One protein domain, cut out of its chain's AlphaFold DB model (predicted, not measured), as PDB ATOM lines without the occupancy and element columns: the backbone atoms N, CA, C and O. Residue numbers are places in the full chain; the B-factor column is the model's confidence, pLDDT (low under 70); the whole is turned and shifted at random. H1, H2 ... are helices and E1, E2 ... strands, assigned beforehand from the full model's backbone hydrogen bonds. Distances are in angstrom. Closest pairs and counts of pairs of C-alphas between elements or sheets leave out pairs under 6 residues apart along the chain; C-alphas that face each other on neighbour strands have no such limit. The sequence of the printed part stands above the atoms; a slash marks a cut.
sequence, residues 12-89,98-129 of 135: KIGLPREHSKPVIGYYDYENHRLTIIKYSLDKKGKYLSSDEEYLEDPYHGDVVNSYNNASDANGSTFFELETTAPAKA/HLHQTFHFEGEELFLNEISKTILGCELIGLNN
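This is residues 12 to 89 and 98 to 129 of the 135 residues of an uncharacterized protein of Aquimarina algiphila (UniProt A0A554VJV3). Two small three-stranded sheets open from one end like a V, E5 of one opposite E2 of the other, and helix H1 covers the outside of the sheet E2 E3 E6. Residues 71 to 76, at the tip of the hairpin E4 E5, stick out. The printed part has 110 residues, with six named strands and then one named helix; both sheets, E1 E4 E5 and E2 E3 E6 in order, are antiparallel. The class is mixed, under half of the residues being in named elements. The whole is only just loose, close to compact, with a radius of gyration of the C-alphas of 15.8 A and spans of 46 by 39 by 24 A.

E1, residues 12 to 16, is the antiparallel neighbour of E4, residues 62 to 69, with N 13 and O 66 2.9 A apart, within hydrogen-bond range. E2, residues 23 to 28, and E3, residues 33 to 39, form a hairpin, with N 26 and O 35 at 2.9 A. E4 and E5, residues 78 to 83, form another, with N 69 and O 78 at 2.8 A. E3 also pairs antiparallel with E6, residues 100 to 106, with N 36 and O 103 at 2.8 A. E2 and E5 are near each other. The closest C-alphas of E3 and E5, Tyr 39 and Thr 83, are 6.9 A apart. H1, residues 109 to 119, is on the sheet E2 E3 E6 at a height of 9.2 A, over E3 and along the strands at 7 degrees on the local plane; the closest C-alphas of H1 and E3 are Leu 112 and Leu 34, 6.4 A apart. In H1 every O i to N i+4 pair is within hydrogen-bond range.

E1 begins at C-alpha 12 (23.961, 41.331, -20.232) and spans 13.5 A; E2 spans 17.0 A, E3 19.5 A, E4 18.5 A, E5 17.0 A and E6 20.0 A. H1 spans 15.0 A and ends at C-alpha 119 (33.451, 35.181, 0.546).

The C-alphas farthest apart, Glu 56 and Glu 108, are 47.3 A apart. Residues 90 to 97 are not printed; C-alphas 89 and 98 are 14.9 A apart across the cut. The link from E3 to E4 is long, 22 residues. No printed residue is under 70 in pLDDT.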
ATOM      1  N   LYS A  12      22.540  41.426 -20.542       92.94
ATOM      2  CA  LYS A  12      23.961  41.331 -20.232       92.94
ATOM      3  C   LYS A  12      24.310  42.418 -19.232       92.94
ATOM      4  O   LYS A  12      23.732  43.502 -19.283       92.94
ATOM      5  N   ILE A  13      25.250  42.130 -18.346       92.56
ATOM      6  CA  ILE A  13      25.881  43.140 -17.506       92.56
ATOM      7  C   ILE A  13      27.390  42.960 -17.525       92.56
ATOM      8  O   ILE A  13      27.894  41.849 -17.367       92.56
ATOM      9  N   GLY A  14      28.095  44.066 -17.723       93.19
ATOM     10  CA  GLY A  14      29.544  44.166 -17.661       93.19
ATOM     11  C   GLY A  14      29.983  44.965 -16.438       93.19
ATOM     12  O   GLY A  14      29.274  45.871 -15.989       93.19
ATOM     13  N   LEU A  15      31.122  44.600 -15.849       94.44
ATOM     14  CA  LEU A  15      31.746  45.359 -14.771       94.44
ATOM     15  C   LEU A  15      33.187  45.745 -15.117       94.44
ATOM     16  O   LEU A  15      34.055  44.861 -15.219       94.44
ATOM     17  N   PRO A  16      33.504  47.053 -15.153       94.81
ATOM     18  CA  PRO A  16      34.870  47.503 -15.339       94.81
ATOM     19  C   PRO A  16      35.703  47.256 -14.078       94.81
ATOM     20  O   PRO A  16      35.200  46.973 -12.979       94.81
ATOM     21  N   ARG A  17      37.027  47.358 -14.222       95.50
ATOM     22  CA  ARG A  17      37.980  46.985 -13.165       95.50
ATOM     23  C   ARG A  17      37.779  47.758 -11.865       95.50
ATOM     24  O   ARG A  17      38.045  47.205 -10.798       95.50
ATOM     25  N   GLU A  18      37.314  49.003 -11.912       95.25
ATOM     26  CA  GLU A  18      37.088  49.866 -10.748       95.25
ATOM     27  C   GLU A  18      35.986  49.321  -9.835       95.25
ATOM     28  O   GLU A  18      36.117  49.387  -8.612       95.25
ATOM     29  N   HIS A  19      34.954  48.711 -10.422       95.06
ATOM     30  CA  HIS A  19      33.774  48.209  -9.713       95.06
ATOM     31  C   HIS A  19      33.813  46.701  -9.438       95.06
ATOM     32  O   HIS A  19      32.948  46.166  -8.746       95.06
ATOM     33  N   SER A  20      34.858  46.026  -9.910       95.75
ATOM     34  CA  SER A  20      35.051  44.589  -9.745       95.75
ATOM     35  C   SER A  20      35.842  44.227  -8.478       95.75
ATOM     36  O   SER A  20      36.789  44.913  -8.083       95.75
ATOM     37  N   LYS A  21      35.487  43.111  -7.836       96.50
ATOM     38  CA  LYS A  21      36.307  42.405  -6.828       96.50
ATOM     39  C   LYS A  21      36.759  41.075  -7.430       96.50
ATOM     40  O   LYS A  21      35.976  40.537  -8.202       96.50
ATOM     41  N   PRO A  22      37.920  40.498  -7.057       97.50
ATOM     42  CA  PRO A  22      38.458  39.249  -7.636       97.50
ATOM     43  C   PRO A  22      37.662  37.982  -7.247       97.50
ATOM     44  O   PRO A  22      38.209  36.885  -7.131       97.50
ATOM     45  N   VAL A  23      36.368  38.144  -6.979       98.38
ATOM     46  CA  VAL A  23      35.416  37.095  -6.672       98.38
ATOM     47  C   VAL A  23      34.018  37.520  -7.125       98.38
ATOM     48  O   VAL A  23      33.618  38.667  -6.913       98.38
ATOM     49  N   ILE A  24      33.287  36.591  -7.734       97.81
ATOM     50  CA  ILE A  24      31.852  36.697  -8.019       97.81
ATOM     51  C   ILE A  24      31.150  35.419  -7.568       97.81
ATOM     52  O   ILE A  24      31.795  34.393  -7.333       97.81
ATOM     53  N   GLY A  25      29.831  35.490  -7.433       96.81
ATOM     54  CA  GLY A  25      29.026  34.342  -7.057       96.81
ATOM     55  C   GLY A  25      27.714  34.281  -7.816       96.81
ATOM     56  O   GLY A  25      27.202  35.300  -8.278       96.81
ATOM     57  N   TYR A  26      27.190  33.069  -7.908       96.06
ATOM     58  CA  TYR A  26      25.877  32.761  -8.450       96.06
ATOM     59  C   TYR A  26      25.202  31.761  -7.526       96.06
ATOM     60  O   TYR A  26      25.836  30.799  -7.093       96.06
ATOM     61  N   TYR A  27      23.936  32.006  -7.212       95.88
ATOM     62  CA  TYR A  27      23.163  31.129  -6.353       95.88
ATOM     63  C   TYR A  27      21.921  30.645  -7.086       95.88
ATOM     64  O   TYR A  27      21.105  31.439  -7.553       95.88
ATOM     65  N   ASP A  28      21.827  29.327  -7.180       94.25
ATOM     66  CA  ASP A  28      20.735  28.579  -7.775       94.25
ATOM     67  C   ASP A  28      19.827  28.094  -6.643       94.25
ATOM     68  O   ASP A  28      20.176  27.166  -5.906       94.25
ATOM     69  N   TYR A  29      18.693  28.776  -6.467       91.62
ATOM     70  CA  TYR A  29      17.743  28.482  -5.392       91.62
ATOM     71  C   TYR A  29      17.045  27.136  -5.585       91.62
ATOM     72  O   TYR A  29      16.735  26.482  -4.596       91.62
ATOM     73  N   GLU A  30      16.791  26.726  -6.831       90.69
ATOM     74  CA  GLU A  30      16.077  25.479  -7.121       90.69
ATOM     75  C   GLU A  30      16.934  24.265  -6.768       90.69
ATOM     76  O   GLU A  30      16.442  23.293  -6.199       90.69
ATOM     77  N   ASN A  31      18.233  24.347  -7.062       94.06
ATOM     78  CA  ASN A  31      19.172  23.255  -6.827       94.06
ATOM     79  C   ASN A  31      19.981  23.407  -5.531       94.06
ATOM     80  O   ASN A  31      20.863  22.592  -5.276       94.06
ATOM     81  N   HIS A  32      19.717  24.444  -4.726       95.38
ATOM     82  CA  HIS A  32      20.479  24.770  -3.515       95.38
ATOM     83  C   HIS A  32      21.996  24.730  -3.746       95.38
ATOM     84  O   HIS A  32      22.748  24.047  -3.044       95.38
ATOM     85  N   ARG A  33      22.447  25.463  -4.771       97.62
ATOM     86  CA  ARG A  33      23.845  25.453  -5.213       97.62
ATOM     87  C   ARG A  33      24.424  26.855  -5.270       97.62
ATOM     88  O   ARG A  33      23.970  27.703  -6.037       97.62
ATOM     89  N   LEU A  34      25.488  27.075  -4.504       98.19
ATOM     90  CA  LEU A  34      26.307  28.280  -4.559       98.19
ATOM     91  C   LEU A  34      27.545  28.022  -5.418       98.19
ATOM     92  O   LEU A  34      28.415  27.225  -5.071       98.19
ATOM     93  N   THR A  35      27.648  28.753  -6.516       98.25
ATOM     94  CA  THR A  35      28.853  28.821  -7.337       98.25
ATOM     95  C   THR A  35      29.674  30.032  -6.917       98.25
ATOM     96  O   THR A  35      29.168  31.152  -6.890       98.25
ATOM     97  N   ILE A  36      30.955  29.820  -6.627       98.56
ATOM     98  CA  ILE A  36      31.942  30.875  -6.390       98.56
ATOM     99  C   ILE A  36      32.967  30.833  -7.514       98.56
ATOM    100  O   ILE A  36      33.562  29.790  -7.775       98.56
ATOM    101  N   ILE A  37      33.222  31.985  -8.123       98.69
ATOM    102  CA  ILE A  37      34.303  32.160  -9.090       98.69
ATOM    103  C   ILE A  37      35.325  33.114  -8.488       98.69
ATOM    104  O   ILE A  37      34.998  34.256  -8.168       98.69
ATOM    105  N   LYS A  38      36.571  32.659  -8.355       98.56
ATOM    106  CA  LYS A  38      37.726  33.510  -8.036       98.56
ATOM    107  C   LYS A  38      38.547  33.731  -9.291       98.56
ATOM    108  O   LYS A  38      38.735  32.796 -10.068       98.56
ATOM    109  N   TYR A  39      39.045  34.949  -9.478       98.50
ATOM    110  CA  TYR A  39      39.771  35.279 -10.697       98.50
ATOM    111  C   TYR A  39      40.855  36.345 -10.512       98.50
ATOM    112  O   TYR A  39      40.835  37.123  -9.553       98.50
ATOM    113  N   SER A  40      41.812  36.384 -11.442       97.88
ATOM    114  CA  SER A  40      42.849  37.420 -11.492       97.88
ATOM    115  C   SER A  40      42.262  38.780 -11.880       97.88
ATOM    116  O   SER A  40      41.625  38.911 -12.919       97.88
ATOM    117  N   LEU A  41      42.534  39.821 -11.089       97.44
ATOM    118  CA  LEU A  41      42.086  41.189 -11.366       97.44
ATOM    119  C   LEU A  41      43.271  42.158 -11.343       97.44
ATOM    120  O   LEU A  41      43.830  42.434 -10.281       97.44
ATOM    121  N   ASP A  42      43.618  42.719 -12.503       96.44
ATOM    122  CA  ASP A  42      44.590  43.805 -12.603       96.44
ATOM    123  C   ASP A  42      43.866  45.154 -12.523       96.44
ATOM    124  O   ASP A  42      43.260  45.637 -13.479       96.44
ATOM    125  N   LYS A  43      43.968  45.807 -11.364       95.50
ATOM    126  CA  LYS A  43      43.376  47.130 -11.130       95.50
ATOM    127  C   LYS A  43      43.999  48.245 -11.964       95.50
ATOM    128  O   LYS A  43      43.489  49.353 -11.891       95.50
ATOM    129  N   LYS A  44      45.056  48.002 -12.735       94.44
ATOM    130  CA  LYS A  44      45.646  48.954 -13.691       94.44
ATOM    131  C   LYS A  44      45.593  48.430 -15.132       94.44
ATOM    132  O   LYS A  44      46.087  49.103 -16.035       94.44
ATOM    133  N   GLY A  45      45.012  47.248 -15.336       93.50
ATOM    134  CA  GLY A  45      44.909  46.596 -16.630       93.50
ATOM    135  C   GLY A  45      43.962  47.326 -17.579       93.50
ATOM    136  O   GLY A  45      43.063  48.061 -17.164       93.50
ATOM    137  N   LYS A  46      44.178  47.093 -18.870       95.44
ATOM    138  CA  LYS A  46      43.245  47.441 -19.941       95.44
ATOM    139  C   LYS A  46      42.343  46.246 -20.208       95.44
ATOM    140  O   LYS A  46      42.828  45.121 -20.172       95.44
ATOM    141  N   TYR A  47      41.074  46.479 -20.499       95.25
ATOM    142  CA  TYR A  47      40.081  45.433 -20.738       95.25
ATOM    143  C   TYR A  47      39.210  45.838 -21.912       95.25
ATOM    144  O   TYR A  47      38.820  46.994 -22.001       95.25
ATOM    145  N   LEU A  48      38.946  44.919 -22.835       91.62
ATOM    146  CA  LEU A  48      38.100  45.238 -23.981       91.62
ATOM    147  C   LEU A  48      36.643  45.344 -23.540       91.62
ATOM    148  O   LEU A  48      36.193  44.552 -22.710       91.62
ATOM    149  N   SER A  49      35.920  46.324 -24.081       86.88
ATOM    150  CA  SER A  49      34.474  46.381 -23.876       86.88
ATOM    151  C   SER A  49      33.803  45.155 -24.478       86.88
ATOM    152  O   SER A  49      34.242  44.626 -25.502       86.88
ATOM    153  N   SER A  50      32.749  44.702 -23.806       78.94
ATOM    154  CA  SER A  50      31.916  43.599 -24.258       78.94
ATOM    155  C   SER A  50      30.665  44.072 -25.018       78.94
ATOM    156  O   SER A  50      29.843  43.232 -25.401       78.94
ATOM    157  N   ASP A  51      30.549  45.387 -25.239       80.00
ATOM    158  CA  ASP A  51      29.521  46.040 -26.050       80.00
ATOM    159  C   ASP A  51      29.866  46.010 -27.546       80.00
ATOM    160  O   ASP A  51      31.030  46.068 -27.943       80.00
ATOM    161  N   GLU A  52      28.832  45.962 -28.387       71.06
ATOM    162  CA  GLU A  52      28.962  45.991 -29.854       71.06
ATOM    163  C   GLU A  52      29.000  47.427 -30.422       71.06
ATOM    164  O   GLU A  52      29.201  47.622 -31.622       71.06
ATOM    165  N   GLU A  53      28.808  48.441 -29.573       79.50
ATOM    166  CA  GLU A  53      28.811  49.852 -29.960       79.50
ATOM    167  C   GLU A  53      30.232  50.428 -30.079       79.50
ATOM    168  O   GLU A  53      31.192  49.957 -29.467       79.50
ATOM    169  N   TYR A  54      30.377  51.491 -30.874       78.50
ATOM    170  CA  TYR A  54      31.637  52.223 -30.966       78.50
ATOM    171  C   TYR A  54      31.900  53.008 -29.675       78.50
ATOM    172  O   TYR A  54      31.083  53.835 -29.272       78.50
ATOM    173  N   LEU A  55      33.073  52.797 -29.075       80.25
ATOM    174  CA  LEU A  55      33.500  53.456 -27.842       80.25
ATOM    175  C   LEU A  55      34.768  54.279 -28.066       80.25
ATOM    176  O   LEU A  55      35.691  53.843 -28.755       80.25
ATOM    177  N   GLU A  56      34.821  55.455 -27.439       84.38
ATOM    178  CA  GLU A  56      35.984  56.351 -27.487       84.38
ATOM    179  C   GLU A  56      37.224  55.713 -26.835       84.38
ATOM    180  O   GLU A  56      38.325  55.806 -27.379       84.38
ATOM    181  N   ASP A  57      37.040  54.996 -25.719       88.00
ATOM    182  CA  ASP A  57      38.068  54.148 -25.106       88.00
ATOM    183  C   ASP A  57      37.592  52.685 -25.023       88.00
ATOM    184  O   ASP A  57      36.966  52.285 -24.037       88.00
ATOM    185  N   PRO A  58      37.902  51.843 -26.028       88.69
ATOM    186  CA  PRO A  58      37.494  50.440 -26.022       88.69
ATOM    187  C   PRO A  58      38.254  49.603 -24.983       88.69
ATOM    188  O   PRO A  58      37.933  48.431 -24.814       88.69
ATOM    189  N   TYR A  59      39.270  50.167 -24.312       92.56
ATOM    190  CA  TYR A  59      40.112  49.480 -23.332       92.56
ATOM    191  C   TYR A  59      39.702  49.732 -21.873       92.56
ATOM    192  O   TYR A  59      40.369  49.229 -20.956       92.56
ATOM    193  N   HIS A  60      38.614  50.473 -21.649       92.06
ATOM    194  CA  HIS A  60      37.959  50.615 -20.347       92.06
ATOM    195  C   HIS A  60      36.721  49.713 -20.222       92.06
ATOM    196  O   HIS A  60      35.697  50.093 -19.667       92.06
ATOM    197  N   GLY A  61      36.820  48.502 -20.754       93.19
ATOM    198  CA  GLY A  61      35.752  47.519 -20.740       93.19
ATOM    199  C   GLY A  61      35.713  46.618 -19.513       93.19
ATOM    200  O   GLY A  61      36.231  46.930 -18.434       93.19
ATOM    201  N   ASP A  62      35.103  45.456 -19.717       94.12
ATOM    202  CA  ASP A  62      34.650  44.586 -18.644       94.12
ATOM    203  C   ASP A  62      35.707  43.564 -18.239       94.12
ATOM    204  O   ASP A  62      36.242  42.814 -19.059       94.12
ATOM    205  N   VAL A  63      35.971  43.482 -16.936       96.38
ATOM    206  CA  VAL A  63      36.760  42.371 -16.380       96.38
ATOM    207  C   VAL A  63      35.881  41.166 -16.106       96.38
ATOM    208  O   VAL A  63      36.341  40.032 -16.189       96.38
ATOM    209  N   VAL A  64      34.625  41.421 -15.751       95.81
ATOM    210  CA  VAL A  64      33.605  40.405 -15.535       95.81
ATOM    211  C   VAL A  64      32.400  40.783 -16.357       95.81
ATOM    212  O   VAL A  64      31.982  41.939 -16.325       95.81
ATOM    213  N   ASN A  65      31.808  39.804 -17.022       95.00
ATOM    214  CA  ASN A  65      30.483  39.969 -17.583       95.00
ATOM    215  C   ASN A  65      29.595  38.777 -17.207       95.00
ATOM    216  O   ASN A  65      30.074  37.689 -16.879       95.00
ATOM    217  N   SER A  66      28.292  39.020 -17.191       95.06
ATOM    218  CA  SER A  66      27.287  37.975 -17.087       95.06
ATOM    219  C   SER A  66      26.247  38.170 -18.171       95.06
ATOM    220  O   SER A  66      25.750  39.282 -18.368       95.06
ATOM    221  N   TYR A  67      25.921  37.085 -18.859       94.19
ATOM    222  CA  TYR A  67      24.941  37.054 -19.932       94.19
ATOM    223  C   TYR A  67      23.771  36.153 -19.536       94.19
ATOM    224  O   TYR A  67      23.979  35.044 -19.057       94.19
ATOM    225  N   ASN A  68      22.545  36.635 -19.724       95.06
ATOM    226  CA  ASN A  68      21.304  35.881 -19.571       95.06
ATOM    227  C   ASN A  68      20.699  35.693 -20.959       95.06
ATOM    228  O   ASN A  68      20.299  36.674 -21.592       95.06
ATOM    229  N   ASN A  69      20.608  34.457 -21.434       93.06
ATOM    230  CA  ASN A  69      19.971  34.153 -22.704       93.06
ATOM    231  C   ASN A  69      18.508  33.773 -22.479       93.06
ATOM    232  O   ASN A  69      18.219  32.741 -21.870       93.06
ATOM    233  N   ALA A  70      17.588  34.583 -23.010       90.94
ATOM    234  CA  ALA A  70      16.184  34.200 -23.029       90.94
ATOM    235  C   ALA A  70      15.932  33.019 -23.964       90.94
ATOM    236  O   ALA A  70      16.662  32.833 -24.940       90.94
ATOM    237  N   SER A  71      14.873  32.266 -23.671       88.56
ATOM    238  CA  SER A  71      14.474  31.112 -24.470       88.56
ATOM    239  C   SER A  71      14.371  31.462 -25.954       88.56
ATOM    240  O   SER A  71      13.699  32.423 -26.334       88.56
ATOM    241  N   ASP A  72      15.000  30.645 -26.796       80.88
ATOM    242  CA  ASP A  72      14.808  30.686 -28.241       80.88
ATOM    243  C   ASP A  72      13.544  29.902 -28.658       80.88
ATOM    244  O   ASP A  72      12.756  29.449 -27.819       80.88
ATOM    245  N   ALA A  73      13.345  29.726 -29.968       78.12
ATOM    246  CA  ALA A  73      12.229  28.955 -30.522       78.12
ATOM    247  C   ALA A  73      12.220  27.472 -30.095       78.12
ATOM    248  O   ALA A  73      11.192  26.811 -30.233       78.12
ATOM    249  N   ASN A  74      13.337  26.954 -29.571       78.94
ATOM    250  CA  ASN A  74      13.479  25.580 -29.094       78.94
ATOM    251  C   ASN A  74      13.273  25.452 -27.576       78.94
ATOM    252  O   ASN A  74      13.423  24.356 -27.036       78.94
ATOM    253  N   GLY A  75      12.937  26.537 -26.870       80.88
ATOM    254  CA  GLY A  75      12.637  26.483 -25.437       80.88
ATOM    255  C   GLY A  75      13.866  26.510 -24.519       80.88
ATOM    256  O   GLY A  75      13.712  26.359 -23.310       80.88
ATOM    257  N   SER A  76      15.084  26.632 -25.060       86.56
ATOM    258  CA  SER A  76      16.317  26.476 -24.275       86.56
ATOM    259  C   SER A  76      16.843  27.815 -23.759       86.56
ATOM    260  O   SER A  76      17.024  28.760 -24.527       86.56
ATOM    261  N   THR A  77      17.140  27.882 -22.461       92.50
ATOM    262  CA  THR A  77      17.780  29.030 -21.803       92.50
ATOM    263  C   THR A  77      19.187  28.661 -21.347       92.50
ATOM    264  O   THR A  77      19.500  27.493 -21.110       92.50
ATOM    265  N   PHE A  78      20.059  29.660 -21.235       92.75
ATOM    266  CA  PHE A  78      21.371  29.503 -20.612       92.75
ATOM    267  C   PHE A  78      21.855  30.844 -20.071       92.75
ATOM    268  O   PHE A  78      21.324  31.902 -20.414       92.75
ATOM    269  N   PHE A  79      22.884  30.799 -19.235       94.56
ATOM    270  CA  PHE A  79      23.580  31.988 -18.778       94.56
ATOM    271  C   PHE A  79      25.084  31.739 -18.745       94.56
ATOM    272  O   PHE A  79      25.537  30.595 -18.674       94.56
ATOM    273  N   GLU A  80      25.848  32.823 -18.771       95.06
ATOM    274  CA  GLU A  80      27.307  32.799 -18.730       95.06
ATOM    275  C   GLU A  80      27.813  33.713 -17.609       95.06
ATOM    276  O   GLU A  80      27.197  34.730 -17.265       95.06
ATOM    277  N   LEU A  81      28.941  33.318 -17.017       95.62
ATOM    278  CA  LEU A  81      29.714  34.102 -16.057       95.62
ATOM    279  C   LEU A  81      31.159  34.111 -16.534       95.62
ATOM    280  O   LEU A  81      31.873  33.114 -16.420       95.62
ATOM    281  N   GLU A  82      31.588  35.241 -17.070       95.31
ATOM    282  CA  GLU A  82      32.872  35.365 -17.738       95.31
ATOM    283  C   GLU A  82      33.822  36.236 -16.930       95.31
ATOM    284  O   GLU A  82      33.429  37.200 -16.273       95.31
ATOM    285  N   THR A  83      35.110  35.912 -17.011       96.88
ATOM    286  CA  THR A  83      36.175  36.750 -16.459       96.88
ATOM    287  C   THR A  83      37.277  36.882 -17.491       96.88
ATOM    288  O   THR A  83      37.702  35.870 -18.053       96.88
ATOM    289  N   THR A  84      37.784  38.088 -17.681       95.19
ATOM    290  CA  THR A  84      38.637  38.415 -18.821       95.19
ATOM    291  C   THR A  84      40.054  38.736 -18.368       95.19
ATOM    292  O   THR A  84      40.267  39.393 -17.348       95.19
ATOM    293  N   ALA A  85      41.043  38.281 -19.137       95.00
ATOM    294  CA  ALA A  85      42.435  38.677 -18.951       95.00
ATOM    295  C   ALA A  85      42.656  40.130 -19.420       95.00
ATOM    296  O   ALA A  85      41.953  40.591 -20.318       95.00
ATOM    297  N   PRO A  86      43.666  40.854 -18.904       95.38
ATOM    298  CA  PRO A  86      43.995  42.174 -19.428       95.38
ATOM    299  C   PRO A  86      44.350  42.135 -20.923       95.38
ATOM    300  O   PRO A  86      45.174  41.331 -21.364       95.38
ATOM    301  N   ALA A  87      43.787  43.065 -21.692       93.75
ATOM    302  CA  ALA A  87      44.122  43.325 -23.083       93.75
ATOM    303  C   ALA A  87      45.518  43.966 -23.168       93.75
ATOM    304  O   ALA A  87      45.684  45.186 -23.078       93.75
ATOM    305  N   LYS A  88      46.548  43.126 -23.312       92.50
ATOM    306  CA  LYS A  88      47.950  43.545 -23.417       92.50
ATOM    307  C   LYS A  88      48.524  43.160 -24.779       92.50
ATOM    308  O   LYS A  88      48.531  41.989 -25.144       92.50
ATOM    309  N   ALA A  89      49.070  44.140 -25.497       93.12
ATOM    310  CA  ALA A  89      49.888  43.886 -26.679       93.12
ATOM    311  C   ALA A  89      51.235  43.288 -26.242       93.12
ATOM    312  O   ALA A  89      52.103  44.005 -25.742       93.12
ATOM    313  N   HIS A  98      45.914  34.685 -16.677       97.06
ATOM    314  CA  HIS A  98      44.628  34.895 -16.037       97.06
ATOM    315  C   HIS A  98      44.208  33.591 -15.385       97.06
ATOM    316  O   HIS A  98      44.135  32.562 -16.053       97.06
ATOM    317  N   LEU A  99      43.995  33.623 -14.074       98.12
ATOM    318  CA  LEU A  99      43.510  32.477 -13.330       98.12
ATOM    319  C   LEU A  99      42.008  32.652 -13.144       98.12
ATOM    320  O   LEU A  99      41.579  33.699 -12.672       98.12
ATOM    321  N   HIS A 100      41.237  31.632 -13.500       98.19
ATOM    322  CA  HIS A 100      39.808  31.525 -13.226       98.19
ATOM    323  C   HIS A 100      39.578  30.199 -12.508       98.19
ATOM    324  O   HIS A 100      40.039  29.155 -12.972       98.19
ATOM    325  N   GLN A 101      38.909  30.237 -11.362       98.38
ATOM    326  CA  GLN A 101      38.646  29.057 -10.546       98.38
ATOM    327  C   GLN A 101      37.182  29.035 -10.141       98.38
ATOM    328  O   GLN A 101      36.724  29.955  -9.463       98.38
ATOM    329  N   THR A 102      36.495  27.959 -10.507       98.44
ATOM    330  CA  THR A 102      35.081  27.744 -10.204       98.44
ATOM    331  C   THR A 102      34.942  26.699  -9.113       98.44
ATOM    332  O   THR A 102      35.531  25.621  -9.189       98.44
ATOM    333  N   PHE A 103      34.148  27.023  -8.100       98.50
ATOM    334  CA  PHE A 103      33.829  26.145  -6.986       98.50
ATOM    335  C   PHE A 103      32.313  26.039  -6.875       98.50
ATOM    336  O   PHE A 103      31.634  27.065  -6.834       98.50
ATOM    337  N   HIS A 104      31.796  24.816  -6.801       98.25
ATOM    338  CA  HIS A 104      30.380  24.555  -6.560       98.25
ATOM    339  C   HIS A 104      30.207  23.981  -5.158       98.25
ATOM    340  O   HIS A 104      30.879  23.018  -4.786       98.25
ATOM    341  N   PHE A 105      29.311  24.592  -4.393       98.44
ATOM    342  CA  PHE A 105      28.907  24.148  -3.069       98.44
ATOM    343  C   PHE A 105      27.419  23.830  -3.106       98.44
ATOM    344  O   PHE A 105      26.624  24.662  -3.537       98.44
ATOM    345  N   GLU A 106      27.056  22.643  -2.643       97.88
ATOM    346  CA  GLU A 106      25.677  22.159  -2.578       97.88
ATOM    347  C   GLU A 106      25.381  21.739  -1.137       97.88
ATOM    348  O   GLU A 106      26.248  21.174  -0.463       97.88
ATOM    349  N   GLY A 107      24.184  22.047  -0.641       96.62
ATOM    350  CA  GLY A 107      23.794  21.727   0.732       96.62
ATOM    351  C   GLY A 107      22.698  22.635   1.274       96.62
ATOM    352  O   GLY A 107      22.032  23.344   0.526       96.62
ATOM    353  N   GLU A 108      22.503  22.620   2.594       96.81
ATOM    354  CA  GLU A 108      21.477  23.456   3.222       96.81
ATOM    355  C   GLU A 108      21.792  24.948   3.057       96.81
ATOM    356  O   GLU A 108      22.921  25.398   3.279       96.81
ATOM    357  N   GLU A 109      20.761  25.731   2.729       95.62
ATOM    358  CA  GLU A 109      20.882  27.164   2.439       95.62
ATOM    359  C   GLU A 109      21.556  27.952   3.572       95.62
ATOM    360  O   GLU A 109      22.327  28.869   3.301       95.62
ATOM    361  N   LEU A 110      21.337  27.568   4.834       96.56
ATOM    362  CA  LEU A 110      21.981  28.209   5.982       96.56
ATOM    363  C   LEU A 110      23.514  28.131   5.900       96.56
ATOM    364  O   LEU A 110      24.186  29.134   6.132       96.56
ATOM    365  N   PHE A 111      24.079  26.985   5.511       97.81
ATOM    366  CA  PHE A 111      25.533  26.835   5.374       97.81
ATOM    367  C   PHE A 111      26.067  27.541   4.125       97.81
ATOM    368  O   PHE A 111      27.123  28.172   4.178       97.81
ATOM    369  N   LEU A 112      25.327  27.494   3.014       98.25
ATOM    370  CA  LEU A 112      25.685  28.233   1.799       98.25
ATOM    371  C   LEU A 112      25.672  29.750   2.041       98.25
ATOM    372  O   LEU A 112      26.543  30.471   1.551       98.25
ATOM    373  N   ASN A 113      24.734  30.237   2.852       97.88
ATOM    374  CA  ASN A 113      24.648  31.634   3.254       97.88
ATOM    375  C   ASN A 113      25.887  32.077   4.044       97.88
ATOM    376  O   ASN A 113      26.422  33.151   3.773       97.88
ATOM    377  N   GLU A 114      26.405  31.246   4.951       98.25
ATOM    378  CA  GLU A 114      27.648  31.551   5.674       98.25
ATOM    379  C   GLU A 114      28.868  31.624   4.739       98.25
ATOM    380  O   GLU A 114      29.707  32.524   4.874       98.25
ATOM    381  N   ILE A 115      28.940  30.745   3.730       98.31
ATOM    382  CA  ILE A 115      29.968  30.820   2.677       98.31
ATOM    383  C   ILE A 115      29.841  32.142   1.905       98.31
ATOM    384  O   ILE A 115      30.832  32.856   1.738       98.31
ATOM    385  N   SER A 116      28.629  32.504   1.474       98.06
ATOM    386  CA  SER A 116      28.358  33.753   0.750       98.06
ATOM    387  C   SER A 116      28.741  34.989   1.567       98.06
ATOM    388  O   SER A 116      29.456  35.863   1.075       98.06
ATOM    389  N   LYS A 117      28.360  35.051   2.846       97.81
ATOM    390  CA  LYS A 117      28.718  36.165   3.737       97.81
ATOM    391  C   LYS A 117      30.224  36.308   3.883       97.81
ATOM    392  O   LYS A 117      30.746  37.416   3.801       97.81
ATOM    393  N   THR A 118      30.920  35.188   4.047       98.00
ATOM    394  CA  THR A 118      32.374  35.174   4.233       98.00
ATOM    395  C   THR A 118      33.123  35.570   2.960       98.00
ATOM    396  O   THR A 118      34.084  36.333   3.016       98.00
ATOM    397  N   ILE A 119      32.704  35.049   1.803       98.06
ATOM    398  CA  ILE A 119      33.451  35.181   0.546       98.06
ATOM    399  C   ILE A 119      32.987  36.386  -0.282       98.06
ATOM    400  O   ILE A 119      33.815  37.126  -0.813       98.06
ATOM    401  N   LEU A 120      31.674  36.574  -0.417       96.62
ATOM    402  CA  LEU A 120      31.056  37.602  -1.262       96.62
ATOM    403  C   LEU A 120      30.683  38.861  -0.469       96.62
ATOM    404  O   LEU A 120      30.569  39.944  -1.048       96.62
ATOM    405  N   GLY A 121      30.534  38.744   0.854       95.81
ATOM    406  CA  GLY A 121      30.107  39.846   1.715       95.81
ATOM    407  C   GLY A 121      28.616  40.165   1.591       95.81
ATOM    408  O   GLY A 121      28.222  41.299   1.853       95.81
ATOM    409  N   CYS A 122      27.800  39.203   1.151       94.50
ATOM    410  CA  CYS A 122      26.351  39.345   1.031       94.50
ATOM    411  C   CYS A 122      25.606  38.094   1.507       94.50
ATOM    412  O   CYS A 122      26.149  36.988   1.510       94.50
ATOM    413  N   GLU A 123      24.347  38.289   1.893       95.06
ATOM    414  CA  GLU A 123      23.448  37.212   2.311       95.06
ATOM    415  C   GLU A 123      22.679  36.656   1.104       95.06
ATOM    416  O   GLU A 123      22.308  37.402   0.195       95.06
ATOM    417  N   LEU A 124      22.460  35.340   1.104       93.50
ATOM    418  CA  LEU A 124      21.583  34.643   0.159       93.50
ATOM    419  C   LEU A 124      20.134  34.667   0.649       93.50
ATOM    420  O   LEU A 124      19.196  34.790  -0.138       93.50
ATOM    421  N   ILE A 125      19.947  34.579   1.967       90.56
ATOM    422  CA  ILE A 125      18.624  34.541   2.585       90.56
ATOM    423  C   ILE A 125      17.892  35.851   2.277       90.56
ATOM    424  O   ILE A 125      18.371  36.943   2.572       90.56
ATOM    425  N   GLY A 126      16.719  35.738   1.653       83.00
ATOM    426  CA  GLY A 126      15.898  36.885   1.258       83.00
ATOM    427  C   GLY A 126      16.349  37.603  -0.020       83.00
ATOM    428  O   GLY A 126      15.611  38.462  -0.507       83.00
ATOM    429  N   LEU A 127      17.485  37.234  -0.624       86.06
ATOM    430  CA  LEU A 127      17.970  37.865  -1.855       86.06
ATOM    431  C   LEU A 127      17.007  37.637  -3.038       86.06
ATOM    432  O   LEU A 127      16.804  38.548  -3.840       86.06
ATOM    433  N   ASN A 128      16.333  36.484  -3.111       82.69
ATOM    434  CA  ASN A 128      15.316  36.225  -4.138       82.69
ATOM    435  C   ASN A 128      14.138  37.213  -4.059       82.69
ATOM    436  O   ASN A 128      13.609  37.647  -5.081       82.69
ATOM    437  N   ASN A 129      13.749  37.629  -2.848       83.00
ATOM    438  CA  ASN A 129      12.685  38.619  -2.668       83.00
ATOM    439  C   ASN A 129      13.126  39.987  -3.189       83.00
ATOM    440  O   ASN A 129      12.350  40.659  -3.859       83.00
TER     441      ASN A 129